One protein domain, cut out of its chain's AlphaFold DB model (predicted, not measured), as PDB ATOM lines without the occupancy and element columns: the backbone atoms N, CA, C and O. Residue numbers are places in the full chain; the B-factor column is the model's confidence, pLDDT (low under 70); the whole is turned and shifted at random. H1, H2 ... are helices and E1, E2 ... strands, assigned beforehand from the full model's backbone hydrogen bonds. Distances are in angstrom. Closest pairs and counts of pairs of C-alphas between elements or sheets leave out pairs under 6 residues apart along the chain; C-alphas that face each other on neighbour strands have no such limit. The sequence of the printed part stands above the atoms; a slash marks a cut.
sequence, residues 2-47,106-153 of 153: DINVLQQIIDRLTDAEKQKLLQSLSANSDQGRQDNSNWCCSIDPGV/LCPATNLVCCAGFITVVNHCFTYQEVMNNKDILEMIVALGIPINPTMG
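AT A GLANCE: This is residues 2 to 47 and 106 to 153 of the 153 residues of the protein "Hypothetical protein" of Adineta ricciae (UniProt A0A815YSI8). A short strand hairpin, E3 and E4, stands in the middle of the model, with helices H1, H2, H3 and H4 gathered toward one end of the long axis and a small sheet, E1 and E2, toward the other. Residues 30 to 35 stick out as a loop. The printed part has 94 residues, with named elements in the order H1 H2 E1 E2 E3 E4 H3 H4; both two-stranded sheets are antiparallel, and the class is mixed, helices and strands. It is only just compact, close to loose, with a radius of gyration of the C-alphas of 14.4 A, and only just elongated, spanning 47 by 31 by 26 A.

HOW THE PARTS SIT: H1, residues 3 to 12, and H2, residues 15 to 28, are close but not clearly touching: the closest C-alphas, of Ile 10 and Lys 18, are 7.3 A apart. E1, residues 39 to 41, and E2, residues 112 to 114, have N 40 and O 113 within hydrogen-bond range at 2.8 A. E3, residues 118 to 121, and E4, residues 124 to 127, form a hairpin, with N 119 and O 126 at 2.8 A. The closest C-alphas of H1 and E3, Gln 7 and Ile 119, are 6.5 A apart; those of H2 and E3, Leu 22 and Val 121, 6.7 A. The closest C-alphas of E2 and E4, Cys 114 and Cys 125, are 5.6 A apart. H3, residues 128 to 132, is close to but not clearly touching H2, with the C-alphas of Leu 25 and Val 131 closest at 7.2 A. H4, residues 135 to 143, only just touches H2, with 3 pairs of C-alphas within 8 A, by residues 21 to 24 of H2 alone; the closest, Leu 21 and Ile 137, are 7.1 A apart, at a shallow tilt of 29 degrees, opposite ways. H4 and E3 are apart. In H1, H3 and H4 every O i to N i+4 pair is within hydrogen-bond range; in H2, 9 of 10.

IN THESE COORDINATES: H1 begins at C-alpha 3 (115.468, 115.994, 199.146) and is 14.6 A long. H2 is 20.2 A, E4 10.2 A. H4, 12.4 A, ends at C-alpha 143 (115.572, 133.333, 190.756).

THE WHOLE: The C-alphas of Val 47 and Gly 145, the two farthest apart, are 47.9 A apart. Residues 48 to 105 are not printed; C-alphas 47 and 106 are 9.2 A apart across the cut. Of the links printed whole, H2 to E1 is short and the others are tight. The pLDDT is under 70 at residues 27 to 37, 138 and 141 to 153.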
ATOM      1  N   ASP A   2     113.370 119.547 201.792       74.94
ATOM      2  CA  ASP A   2     113.307 118.089 201.599       74.94
ATOM      3  C   ASP A   2     114.076 117.705 200.316       74.94
ATOM      4  O   ASP A   2     114.027 118.446 199.330       74.94
ATOM      5  N   ILE A   3     114.768 116.560 200.315       71.38
ATOM      6  CA  ILE A   3     115.468 115.994 199.146       71.38
ATOM      7  C   ILE A   3     114.516 115.892 197.948       71.38
ATOM      8  O   ILE A   3     114.890 116.233 196.826       71.38
ATOM      9  N   ASN A   4     113.261 115.507 198.196       75.12
ATOM     10  CA  ASN A   4     112.244 115.381 197.152       75.12
ATOM     11  C   ASN A   4     111.895 116.728 196.506       75.12
ATOM     12  O   ASN A   4     111.664 116.807 195.301       75.12
ATOM     13  N   VAL A   5     111.876 117.801 197.300       78.25
ATOM     14  CA  VAL A   5     111.595 119.156 196.808       78.25
ATOM     15  C   VAL A   5     112.767 119.665 195.973       78.25
ATOM     16  O   VAL A   5     112.552 120.259 194.920       78.25
ATOM     17  N   LEU A   6     114.002 119.394 196.399       77.31
ATOM     18  CA  LEU A   6     115.192 119.801 195.656       77.31
ATOM     19  C   LEU A   6     115.284 119.099 194.294       77.31
ATOM     20  O   LEU A   6     115.554 119.758 193.293       77.31
ATOM     21  N   GLN A   7     114.969 117.800 194.229       79.19
ATOM     22  CA  GLN A   7     114.908 117.064 192.961       79.19
ATOM     23  C   GLN A   7     113.844 117.648 192.015       79.19
ATOM     24  O   GLN A   7     114.139 117.896 190.852       79.19
ATOM     25  N   GLN A   8     112.645 117.973 192.518       80.06
ATOM     26  CA  GLN A   8     111.599 118.610 191.702       80.06
ATOM     27  C   GLN A   8     112.024 119.966 191.127       80.06
ATOM     28  O   GLN A   8     111.595 120.332 190.032       80.06
ATOM     29  N   ILE A   9     112.835 120.734 191.859       78.38
ATOM     30  CA  ILE A   9     113.364 122.012 191.372       78.38
ATOM     31  C   ILE A   9     114.396 121.768 190.276       78.38
ATOM     32  O   ILE A   9     114.305 122.384 189.217       78.38
ATOM     33  N   ILE A  10     115.330 120.844 190.504       78.50
ATOM     34  CA  ILE A  10     116.352 120.475 189.519       78.50
ATOM     35  C   ILE A  10     115.699 119.986 188.226       78.50
ATOM     36  O   ILE A  10     116.118 120.390 187.144       78.50
ATOM     37  N   ASP A  11     114.633 119.192 188.310       81.19
ATOM     38  CA  ASP A  11     113.936 118.669 187.135       81.19
ATOM     39  C   ASP A  11     113.307 119.780 186.278       81.19
ATOM     40  O   ASP A  11     113.262 119.646 185.051       81.19
ATOM     41  N   ARG A  12     112.901 120.899 186.899       81.19
ATOM     42  CA  ARG A  12     112.322 122.078 186.229       81.19
ATOM     43  C   ARG A  12     113.346 122.981 185.543       81.19
ATOM     44  O   ARG A  12     112.939 123.836 184.760       81.19
ATOM     45  N   LEU A  13     114.637 122.811 185.825       80.12
ATOM     46  CA  LEU A  13     115.689 123.594 185.185       80.12
ATOM     47  C   LEU A  13     115.846 123.217 183.710       80.12
ATOM     48  O   LEU A  13     115.675 122.057 183.312       80.12
ATOM     49  N   THR A  14     116.225 124.205 182.907       83.69
ATOM     50  CA  THR A  14     116.610 124.000 181.510       83.69
ATOM     51  C   THR A  14     117.911 123.202 181.419       83.69
ATOM     52  O   THR A  14     118.728 123.194 182.342       83.69
ATOM     53  N   ASP A  15     118.151 122.547 180.283       80.12
ATOM     54  CA  ASP A  15     119.373 121.754 180.093       80.12
ATOM     55  C   ASP A  15     120.647 122.601 180.222       80.12
ATOM     56  O   ASP A  15     121.651 122.132 180.753       80.12
ATOM     57  N   ALA A  16     120.599 123.871 179.809       80.50
ATOM     58  CA  ALA A  16     121.713 124.804 179.960       80.50
ATOM     59  C   ALA A  16     122.017 125.115 181.436       80.50
ATOM     60  O   ALA A  16     123.181 125.130 181.841       80.50
ATOM     61  N   GLU A  17     120.983 125.316 182.255       80.88
ATOM     62  CA  GLU A  17     121.126 125.534 183.700       80.88
ATOM     63  C   GLU A  17     121.640 124.273 184.393       80.88
ATOM     64  O   GLU A  17     122.573 124.344 185.189       80.88
ATOM     65  N   LYS A  18     121.109 123.102 184.025       80.44
ATOM     66  CA  LYS A  18     121.572 121.806 184.534       80.44
ATOM     67  C   LYS A  18     123.050 121.556 184.204       80.44
ATOM     68  O   LYS A  18     123.797 121.096 185.063       80.44
ATOM     69  N   GLN A  19     123.498 121.899 182.996       81.06
ATOM     70  CA  GLN A  19     124.910 121.799 182.602       81.06
ATOM     71  C   GLN A  19     125.804 122.763 183.392       81.06
ATOM     72  O   GLN A  19     126.887 122.383 183.833       81.06
ATOM     73  N   LYS A  20     125.340 123.996 183.628       81.19
ATOM     74  CA  LYS A  20     126.058 124.966 184.467       81.19
ATOM     75  C   LYS A  20     126.186 124.473 185.913       81.19
ATOM     76  O   LYS A  20     127.254 124.591 186.508       81.19
ATOM     77  N   LEU A  21     125.125 123.866 186.448       76.38
ATOM     78  CA  LEU A  21     125.129 123.230 187.765       76.38
ATOM     79  C   LEU A  21     126.105 122.067 187.858       76.38
ATOM     80  O   LEU A  21     126.836 121.955 188.839       76.38
ATOM     81  N   LEU A  22     126.139 121.211 186.837       78.56
ATOM     82  CA  LEU A  22     127.095 120.115 186.790       78.56
ATOM     83  C   LEU A  22     128.532 120.645 186.868       78.56
ATOM     84  O   LEU A  22     129.329 120.130 187.649       78.56
ATOM     85  N   GLN A  23     128.850 121.695 186.109       79.75
ATOM     86  CA  GLN A  23     130.181 122.301 186.113       79.75
ATOM     87  C   GLN A  23     130.559 122.833 187.502       79.75
ATOM     88  O   GLN A  23     131.650 122.527 187.987       79.75
ATOM     89  N   SER A  24     129.662 123.549 188.185       76.56
ATOM     90  CA  SER A  24     129.964 124.101 189.512       76.56
ATOM     91  C   SER A  24     130.017 123.042 190.617       76.56
ATOM     92  O   SER A  24     130.818 123.161 191.544       76.56
ATOM     93  N   LEU A  25     129.229 121.970 190.514       74.81
ATOM     94  CA  LEU A  25     129.309 120.830 191.431       74.81
ATOM     95  C   LEU A  25     130.579 120.006 191.202       74.81
ATOM     96  O   LEU A  25     131.250 119.641 192.165       74.81
ATOM     97  N   SER A  26     130.962 119.775 189.942       72.94
ATOM     98  CA  SER A  26     132.198 119.059 189.607       72.94
ATOM     99  C   SER A  26     133.449 119.806 190.068       72.94
ATOM    100  O   SER A  26     134.354 119.181 190.608       72.94
ATOM    101  N   ALA A  27     133.466 121.141 189.968       68.62
ATOM    102  CA  ALA A  27     134.598 121.965 190.391       68.62
ATOM    103  C   ALA A  27     134.832 121.944 191.914       68.62
ATOM    104  O   ALA A  27     135.945 122.178 192.372       68.62
ATOM    105  N   ASN A  28     133.792 121.653 192.702       60.91
ATOM    106  CA  ASN A  28     133.879 121.541 194.160       60.91
ATOM    107  C   ASN A  28     134.105 120.093 194.644       60.91
ATOM    108  O   ASN A  28     134.385 119.880 195.821       60.91
ATOM    109  N   SER A  29     133.999 119.100 193.753       58.16
ATOM    110  CA  SER A  29     134.072 117.666 194.076       58.16
ATOM    111  C   SER A  29     135.503 117.092 194.087       58.16
ATOM    112  O   SER A  29     135.675 115.908 194.382       58.16
ATOM    113  N   ASP A  30     136.533 117.895 193.800       51.59
ATOM    114  CA  ASP A  30     137.931 117.447 193.631       51.59
ATOM    115  C   ASP A  30     138.664 117.048 194.933       51.59
ATOM    116  O   ASP A  30     139.844 116.691 194.916       51.59
ATOM    117  N   GLN A  31     137.988 117.022 196.085       45.56
ATOM    118  CA  GLN A  31     138.558 116.490 197.327       45.56
ATOM    119  C   GLN A  31     138.243 114.993 197.506       45.56
ATOM    120  O   GLN A  31     137.441 114.587 198.341       45.56
ATOM    121  N   GLY A  32     138.952 114.152 196.744       43.22
ATOM    122  CA  GLY A  32     139.352 112.813 197.209       43.22
ATOM    123  C   GLY A  32     138.395 111.631 197.003       43.22
ATOM    124  O   GLY A  32     138.596 110.598 197.640       43.22
ATOM    125  N   ARG A  33     137.388 111.714 196.127       45.00
ATOM    126  CA  ARG A  33     136.517 110.565 195.809       45.00
ATOM    127  C   ARG A  33     136.895 109.932 194.473       45.00
ATOM    128  O   ARG A  33     136.569 110.444 193.411       45.00
ATOM    129  N   GLN A  34     137.595 108.804 194.541       42.28
ATOM    130  CA  GLN A  34     138.105 108.090 193.368       42.28
ATOM    131  C   GLN A  34     137.081 107.156 192.694       42.28
ATOM    132  O   GLN A  34     137.421 106.556 191.686       42.28
ATOM    133  N   ASP A  35     135.833 107.089 193.173       46.44
ATOM    134  CA  ASP A  35     134.736 106.363 192.518       46.44
ATOM    135  C   ASP A  35     133.416 107.145 192.671       46.44
ATOM    136  O   ASP A  35     132.753 107.109 193.707       46.44
ATOM    137  N   ASN A  36     133.036 107.888 191.628       52.34
ATOM    138  CA  ASN A  36     131.850 108.759 191.578       52.34
ATOM    139  C   ASN A  36     130.541 108.032 191.218       52.34
ATOM    140  O   ASN A  36     129.556 108.661 190.827       52.34
ATOM    141  N   SER A  37     130.485 106.708 191.326       63.88
ATOM    142  CA  SER A  37     129.270 105.956 191.025       63.88
ATOM    143  C   SER A  37     128.449 105.714 192.290       63.88
ATOM    144  O   SER A  37     128.315 104.578 192.733       63.88
ATOM    145  N   ASN A  38     127.843 106.772 192.849       78.75
ATOM    146  CA  ASN A  38     126.790 106.665 193.880       78.75
ATOM    147  C   ASN A  38     125.463 106.158 193.276       78.75
ATOM    148  O   ASN A  38     124.378 106.647 193.596       78.75
ATOM    149  N   TRP A  39     125.571 105.205 192.354       82.81
ATOM    150  CA  TRP A  39     124.481 104.571 191.644       82.81
ATOM    151  C   TRP A  39     124.116 103.280 192.364       82.81
ATOM    152  O   TRP A  39     124.952 102.406 192.581       82.81
ATOM    153  N   CYS A  40     122.847 103.165 192.709       83.62
ATOM    154  CA  CYS A  40     122.235 101.996 193.301       83.62
ATOM    155  C   CYS A  40     121.223 101.398 192.322       83.62
ATOM    156  O   CYS A  40     120.717 102.073 191.424       83.62
ATOM    157  N   CYS A  41     120.909 100.118 192.505       84.69
ATOM    158  CA  CYS A  41     119.806  99.494 191.791       84.69
ATOM    159  C   CYS A  41     118.524  99.647 192.611       84.69
ATOM    160  O   CYS A  41     118.522  99.355 193.806       84.69
ATOM    161  N   SER A  42     117.436 100.093 191.982       86.19
ATOM    162  CA  SER A  42     116.121 100.186 192.633       86.19
ATOM    163  C   SER A  42     115.486  98.816 192.888       86.19
ATOM    164  O   SER A  42     114.577  98.694 193.707       86.19
ATOM    165  N   ILE A  43     115.972  97.787 192.194       82.56
ATOM    166  CA  ILE A  43     115.563  96.393 192.349       82.56
ATOM    167  C   ILE A  43     116.753  95.553 192.802       82.56
ATOM    168  O   ILE A  43     117.898  95.899 192.516       82.56
ATOM    169  N   ASP A  44     116.493  94.419 193.446       79.69
ATOM    170  CA  ASP A  44     117.515  93.386 193.604       79.69
ATOM    171  C   ASP A  44     117.752  92.733 192.228       79.69
ATOM    172  O   ASP A  44     116.840  92.086 191.701       79.69
ATOM    173  N   PRO A  45     118.926  92.924 191.590       76.06
ATOM    174  CA  PRO A  45     119.192  92.347 190.277       76.06
ATOM    175  C   PRO A  45     119.315  90.814 190.337       76.06
ATOM    176  O   PRO A  45     119.261  90.152 189.294       76.06
ATOM    177  N   GLY A  46     119.431  90.244 191.541       80.88
ATOM    178  CA  GLY A  46     119.570  88.820 191.771       80.88
ATOM    179  C   GLY A  46     120.936  88.278 191.356       80.88
ATOM    180  O   GLY A  46     121.868  88.999 190.983       80.88
ATOM    181  N   VAL A  47     121.049  86.956 191.433       83.06
ATOM    182  CA  VAL A  47     122.274  86.219 191.124       83.06
ATOM    183  C   VAL A  47     122.016  85.310 189.931       83.06
ATOM    184  O   VAL A  47     121.048  84.550 189.916       83.06
ATOM    185  N   LEU A 106     124.199  92.450 186.562       81.81
ATOM    186  CA  LEU A 106     124.303  93.899 186.402       81.81
ATOM    187  C   LEU A 106     122.913  94.536 186.522       81.81
ATOM    188  O   LEU A 106     121.935  94.006 185.988       81.81
ATOM    189  N   CYS A 107     122.831  95.682 187.202       82.44
ATOM    190  CA  CYS A 107     121.587  96.437 187.280       82.44
ATOM    191  C   CYS A 107     121.207  96.947 185.879       82.44
ATOM    192  O   CYS A 107     122.034  97.595 185.229       82.44
ATOM    193  N   PRO A 108     119.987  96.679 185.385       82.88
ATOM    194  CA  PRO A 108     119.542  97.243 184.118       82.88
ATOM    195  C   PRO A 108     119.469  98.770 184.219       82.88
ATOM    196  O   PRO A 108     119.044  99.309 185.238       82.88
ATOM    197  N   ALA A 109     119.836  99.467 183.140       80.62
ATOM    198  CA  ALA A 109     119.941 100.929 183.121       80.62
ATOM    199  C   ALA A 109     118.643 101.650 183.536       80.62
ATOM    200  O   ALA A 109     118.700 102.723 184.121       80.62
ATOM    201  N   THR A 110     117.475 101.047 183.292       82.69
ATOM    202  CA  THR A 110     116.165 101.596 183.686       82.69
ATOM    203  C   THR A 110     115.934 101.624 185.195       82.69
ATOM    204  O   THR A 110     115.078 102.367 185.661       82.69
ATOM    205  N   ASN A 111     116.667 100.804 185.950       83.19
ATOM    206  CA  ASN A 111     116.557 100.687 187.405       83.19
ATOM    207  C   ASN A 111     117.783 101.265 188.122       83.19
ATOM    208  O   ASN A 111     117.919 101.105 189.335       83.19
ATOM    209  N   LEU A 112     118.680 101.916 187.379       84.44
ATOM    210  CA  LEU A 112     119.826 102.611 187.933       84.44
ATOM    211  C   LEU A 112     119.349 103.951 188.509       84.44
ATOM    212  O   LEU A 112     118.876 104.819 187.781       84.44
ATOM    213  N   VAL A 113     119.454 104.108 189.823       86.81
ATOM    214  CA  VAL A 113     119.028 105.306 190.556       86.81
ATOM    215  C   VAL A 113     120.169 105.806 191.429       86.81
ATOM    216  O   VAL A 113     121.079 105.046 191.750       86.81
ATOM    217  N   CYS A 114     120.148 107.069 191.847       85.00
ATOM    218  CA  CYS A 114     121.090 107.502 192.873       85.00
ATOM    219  C   CYS A 114     120.781 106.805 194.205       85.00
ATOM    220  O   CYS A 114     119.621 106.605 194.565       85.00
ATOM    221  N   CYS A 115     121.826 106.406 194.927       83.94
ATOM    222  CA  CYS A 115     121.696 105.803 196.248       83.94
ATOM    223  C   CYS A 115     120.987 106.743 197.239       83.94
ATOM    224  O   CYS A 115     120.924 107.957 197.044       83.94
ATOM    225  N   ALA A 116     120.468 106.189 198.336       80.81
ATOM    226  CA  ALA A 116     119.781 106.976 199.357       80.81
ATOM    227  C   ALA A 116     120.659 108.140 199.868       80.81
ATOM    228  O   ALA A 116     121.820 107.939 200.221       80.81
ATOM    229  N   GLY A 117     120.096 109.354 199.904       78.38
ATOM    230  CA  GLY A 117     120.808 110.583 200.293       78.38
ATOM    231  C   GLY A 117     121.501 111.328 199.143       78.38
ATOM    232  O   GLY A 117     122.069 112.400 199.369       78.38
ATOM    233  N   PHE A 118     121.423 110.793 197.921       83.38
ATOM    234  CA  PHE A 118     121.961 111.401 196.709       83.38
ATOM    235  C   PHE A 118     120.846 111.812 195.741       83.38
ATOM    236  O   PHE A 118     119.763 111.232 195.724       83.38
ATOM    237  N   ILE A 119     121.134 112.825 194.932       82.25
ATOM    238  CA  ILE A 119     120.231 113.485 193.986       82.25
ATOM    239  C   ILE A 119     120.866 113.422 192.601       82.25
ATOM    240  O   ILE A 119     122.085 113.569 192.466       82.25
ATOM    241  N   THR A 120     120.048 113.206 191.571       82.81
ATOM    242  CA  THR A 120     120.527 113.126 190.189       82.81
ATOM    243  C   THR A 120     120.570 114.512 189.550       82.81
ATOM    244  O   THR A 120     119.544 115.180 189.436       82.81
ATOM    245  N   VAL A 121     121.746 114.916 189.066       77.88
ATOM    246  CA  VAL A 121     121.972 116.135 188.274       77.88
ATOM    247  C   VAL A 121     122.757 115.746 187.023       77.88
ATOM    248  O   VAL A 121     123.899 115.314 187.131       77.88
ATOM    249  N   VAL A 122     122.155 115.863 185.833       77.94
ATOM    250  CA  VAL A 122     122.802 115.564 184.530       77.94
ATOM    251  C   VAL A 122     123.521 114.205 184.519       77.94
ATOM    252  O   VAL A 122     124.703 114.117 184.219       77.94
ATOM    253  N   ASN A 123     122.827 113.120 184.870       73.38
ATOM    254  CA  ASN A 123     123.423 111.773 184.938       73.38
ATOM    255  C   ASN A 123     124.630 111.655 185.892       73.38
ATOM    256  O   ASN A 123     125.496 110.803 185.703       73.38
ATOM    257  N   HIS A 124     124.674 112.478 186.936       79.31
ATOM    258  CA  HIS A 124     125.603 112.347 188.052       79.31
ATOM    259  C   HIS A 124     124.838 112.373 189.375       79.31
ATOM    260  O   HIS A 124     123.799 113.023 189.488       79.31
ATOM    261  N   CYS A 125     125.344 111.652 190.372       82.00
ATOM    262  CA  CYS A 125     124.740 111.563 191.697       82.00
ATOM    263  C   CYS A 125     125.541 112.392 192.700       82.00
ATOM    264  O   CYS A 125     126.673 112.030 193.024       82.00
ATOM    265  N   PHE A 126     124.929 113.452 193.221       80.69
ATOM    266  CA  PHE A 126     125.524 114.342 194.220       80.69
ATOM    267  C   PHE A 126     124.819 114.196 195.560       80.69
ATOM    268  O   PHE A 126     123.622 113.916 195.609       80.69
ATOM    269  N   THR A 127     125.539 114.383 196.661       82.44
ATOM    270  CA  THR A 127     124.898 114.418 197.979       82.44
ATOM    271  C   THR A 127     124.004 115.649 198.088       82.44
ATOM    272  O   THR A 127     124.318 116.718 197.566       82.44
ATOM    273  N   TYR A 128     122.905 115.534 198.834       77.94
ATOM    274  CA  TYR A 128     122.048 116.689 199.124       77.94
ATOM    275  C   TYR A 128     122.835 117.880 199.711       77.94
ATOM    276  O   TYR A 128     122.552 119.030 199.389       77.94
ATOM    277  N   GLN A 129     123.855 117.613 200.534       78.19
ATOM    278  CA  GLN A 129     124.695 118.653 201.131       78.19
ATOM    279  C   GLN A 129     125.566 119.372 200.096       78.19
ATOM    280  O   GLN A 129     125.625 120.595 200.125       78.19
ATOM    281  N   GLU A 130     126.200 118.656 199.165       77.88
ATOM    282  CA  GLU A 130     126.984 119.273 198.080       77.88
ATOM    283  C   GLU A 130     126.113 120.185 197.209       77.88
ATOM    284  O   GLU A 130     126.527 121.286 196.853       77.88
ATOM    285  N   VAL A 131     124.880 119.754 196.928       76.31
ATOM    286  CA  VAL A 131     123.904 120.524 196.148       76.31
ATOM    287  C   VAL A 131     123.467 121.780 196.917       76.31
ATOM    288  O   VAL A 131     123.514 122.881 196.378       76.31
ATOM    289  N   MET A 132     123.117 121.668 198.200       75.94
ATOM    290  CA  MET A 132     122.678 122.821 199.003       75.94
ATOM    291  C   MET A 132     123.798 123.799 199.374       75.94
ATOM    292  O   MET A 132     123.538 124.988 199.551       75.94
ATOM    293  N   ASN A 133     125.035 123.317 199.494       76.62
ATOM    294  CA  ASN A 133     126.198 124.153 199.795       76.62
ATOM    295  C   ASN A 133     126.724 124.890 198.552       76.62
ATOM    296  O   ASN A 133     127.580 125.769 198.672       76.62
ATOM    297  N   ASN A 134     126.213 124.559 197.363       76.31
ATOM    298  CA  ASN A 134     126.562 125.242 196.132       76.31
ATOM    299  C   ASN A 134     125.774 126.557 196.008       76.31
ATOM    300  O   ASN A 134     124.545 126.576 195.902       76.31
ATOM    301  N   LYS A 135     126.503 127.676 196.008       70.50
ATOM    302  CA  LYS A 135     125.923 129.024 195.939       70.50
ATOM    303  C   LYS A 135     125.114 129.258 194.664       70.50
ATOM    304  O   LYS A 135     124.076 129.908 194.736       70.50
ATOM    305  N   ASP A 136     125.519 128.666 193.543       71.62
ATOM    306  CA  ASP A 136     124.822 128.830 192.263       71.62
ATOM    307  C   ASP A 136     123.418 128.210 192.308       71.62
ATOM    308  O   ASP A 136     122.485 128.719 191.689       71.62
ATOM    309  N   ILE A 137     123.247 127.126 193.072       71.50
ATOM    310  CA  ILE A 137     121.944 126.477 193.271       71.50
ATOM    311  C   ILE A 137     121.032 127.371 194.100       71.50
ATOM    312  O   ILE A 137     119.868 127.550 193.749       71.50
ATOM    313  N   LEU A 138     121.554 127.969 195.172       68.69
ATOM    314  CA  LEU A 138     120.791 128.910 195.993       68.69
ATOM    315  C   LEU A 138     120.345 130.126 195.171       68.69
ATOM    316  O   LEU A 138     119.188 130.530 195.268       68.69
ATOM    317  N   GLU A 139     121.218 130.663 194.316       72.00
ATOM    318  CA  GLU A 139     120.885 131.765 193.407       72.00
ATOM    319  C   GLU A 139     119.809 131.373 192.381       72.00
ATOM    320  O   GLU A 139     118.867 132.137 192.162       72.00
ATOM    321  N   MET A 140     119.878 130.165 191.807       70.44
ATOM    322  CA  MET A 140     118.842 129.658 190.894       70.44
ATOM    323  C   MET A 140     117.495 129.432 191.595       70.44
ATOM    324  O   MET A 140     116.453 129.793 191.051       70.44
ATOM    325  N   ILE A 141     117.491 128.886 192.814       68.44
ATOM    326  CA  ILE A 141     116.265 128.678 193.604       68.44
ATOM    327  C   ILE A 141     115.587 130.022 193.920       68.44
ATOM    328  O   ILE A 141     114.365 130.140 193.805       68.44
ATOM    329  N   VAL A 142     116.376 131.048 194.260       68.69
ATOM    330  CA  VAL A 142     115.880 132.416 194.484       68.69
ATOM    331  C   VAL A 142     115.336 133.027 193.193       68.69
ATOM    332  O   VAL A 142     114.262 133.629 193.219       68.69
ATOM    333  N   ALA A 143     116.022 132.843 192.061       69.12
ATOM    334  CA  ALA A 143     115.572 133.333 190.756       69.12
ATOM    335  C   ALA A 143     114.238 132.705 190.308       69.12
ATOM    336  O   ALA A 143     113.438 133.360 189.641       69.12
ATOM    337  N   LEU A 144     113.958 131.470 190.731       69.06
ATOM    338  CA  LEU A 144     112.685 130.778 190.504       69.06
ATOM    339  C   LEU A 144     111.560 131.223 191.461       69.06
ATOM    340  O   LEU A 144     110.448 130.697 191.388       69.06
ATOM    341  N   GLY A 145     111.823 132.181 192.356       62.31
ATOM    342  CA  GLY A 145     110.838 132.716 193.299       62.31
ATOM    343  C   GLY A 145     110.473 131.753 194.430       62.31
ATOM    344  O   GLY A 145     109.439 131.929 195.074       62.31
ATOM    345  N   ILE A 146     111.294 130.729 194.677       64.94
ATOM    346  CA  ILE A 146     111.063 129.759 195.746       64.94
ATOM    347  C   ILE A 146     111.746 130.283 197.016       64.94
ATOM    348  O   ILE A 146     112.970 130.425 197.036       64.94
ATOM    349  N   PRO A 147     110.999 130.570 198.097       57.94
ATOM    350  CA  PRO A 147     111.600 131.036 199.337       57.94
ATOM    351  C   PRO A 147     112.439 129.912 199.956       57.94
ATOM    352  O   PRO A 147     111.910 128.923 200.469       57.94
ATOM    353  N   ILE A 148     113.763 130.068 199.927       56.97
ATOM    354  CA  ILE A 148     114.677 129.247 200.723       56.97
ATOM    355  C   ILE A 148     114.509 129.668 202.178       56.97
ATOM    356  O   ILE A 148     114.971 130.732 202.579       56.97
ATOM    357  N   ASN A 149     113.810 128.853 202.963       49.66
ATOM    358  CA  ASN A 149     113.692 129.068 204.399       49.66
ATOM    359  C   ASN A 149     114.904 128.398 205.081       49.66
ATOM    360  O   ASN A 149     114.993 127.166 205.052       49.66
ATOM    361  N   PRO A 150     115.860 129.157 205.653       43.59
ATOM    362  CA  PRO A 150     117.132 128.630 206.158       43.59
ATOM    363  C   PRO A 150     117.019 127.933 207.526       43.59
ATOM    364  O   PRO A 150     117.990 127.854 208.270       43.59
ATOM    365  N   THR A 151     115.849 127.414 207.892       41.72
ATOM    366  CA  THR A 151     115.647 126.723 209.170       41.72
ATOM    367  C   THR A 151     115.576 125.220 208.958       41.72
ATOM    368  O   THR A 151     114.492 124.712 208.691       41.72
ATOM    369  N   MET A 152     116.711 124.531 209.075       33.03
ATOM    370  CA  MET A 152     116.875 123.296 209.860       33.03
ATOM    371  C   MET A 152     118.372 123.163 210.157       33.03
ATOM    372  O   MET A 152     119.158 122.912 209.243       33.03
ATOM    373  N   GLY A 153     118.738 123.455 211.408       34.22
ATOM    374  CA  GLY A 153     120.019 123.051 211.986       34.22
ATOM    375  C   GLY A 153     120.024 121.577 212.360       34.22
ATOM    376  O   GLY A 153     118.945 120.944 212.273       34.22
TER     377      GLY A 153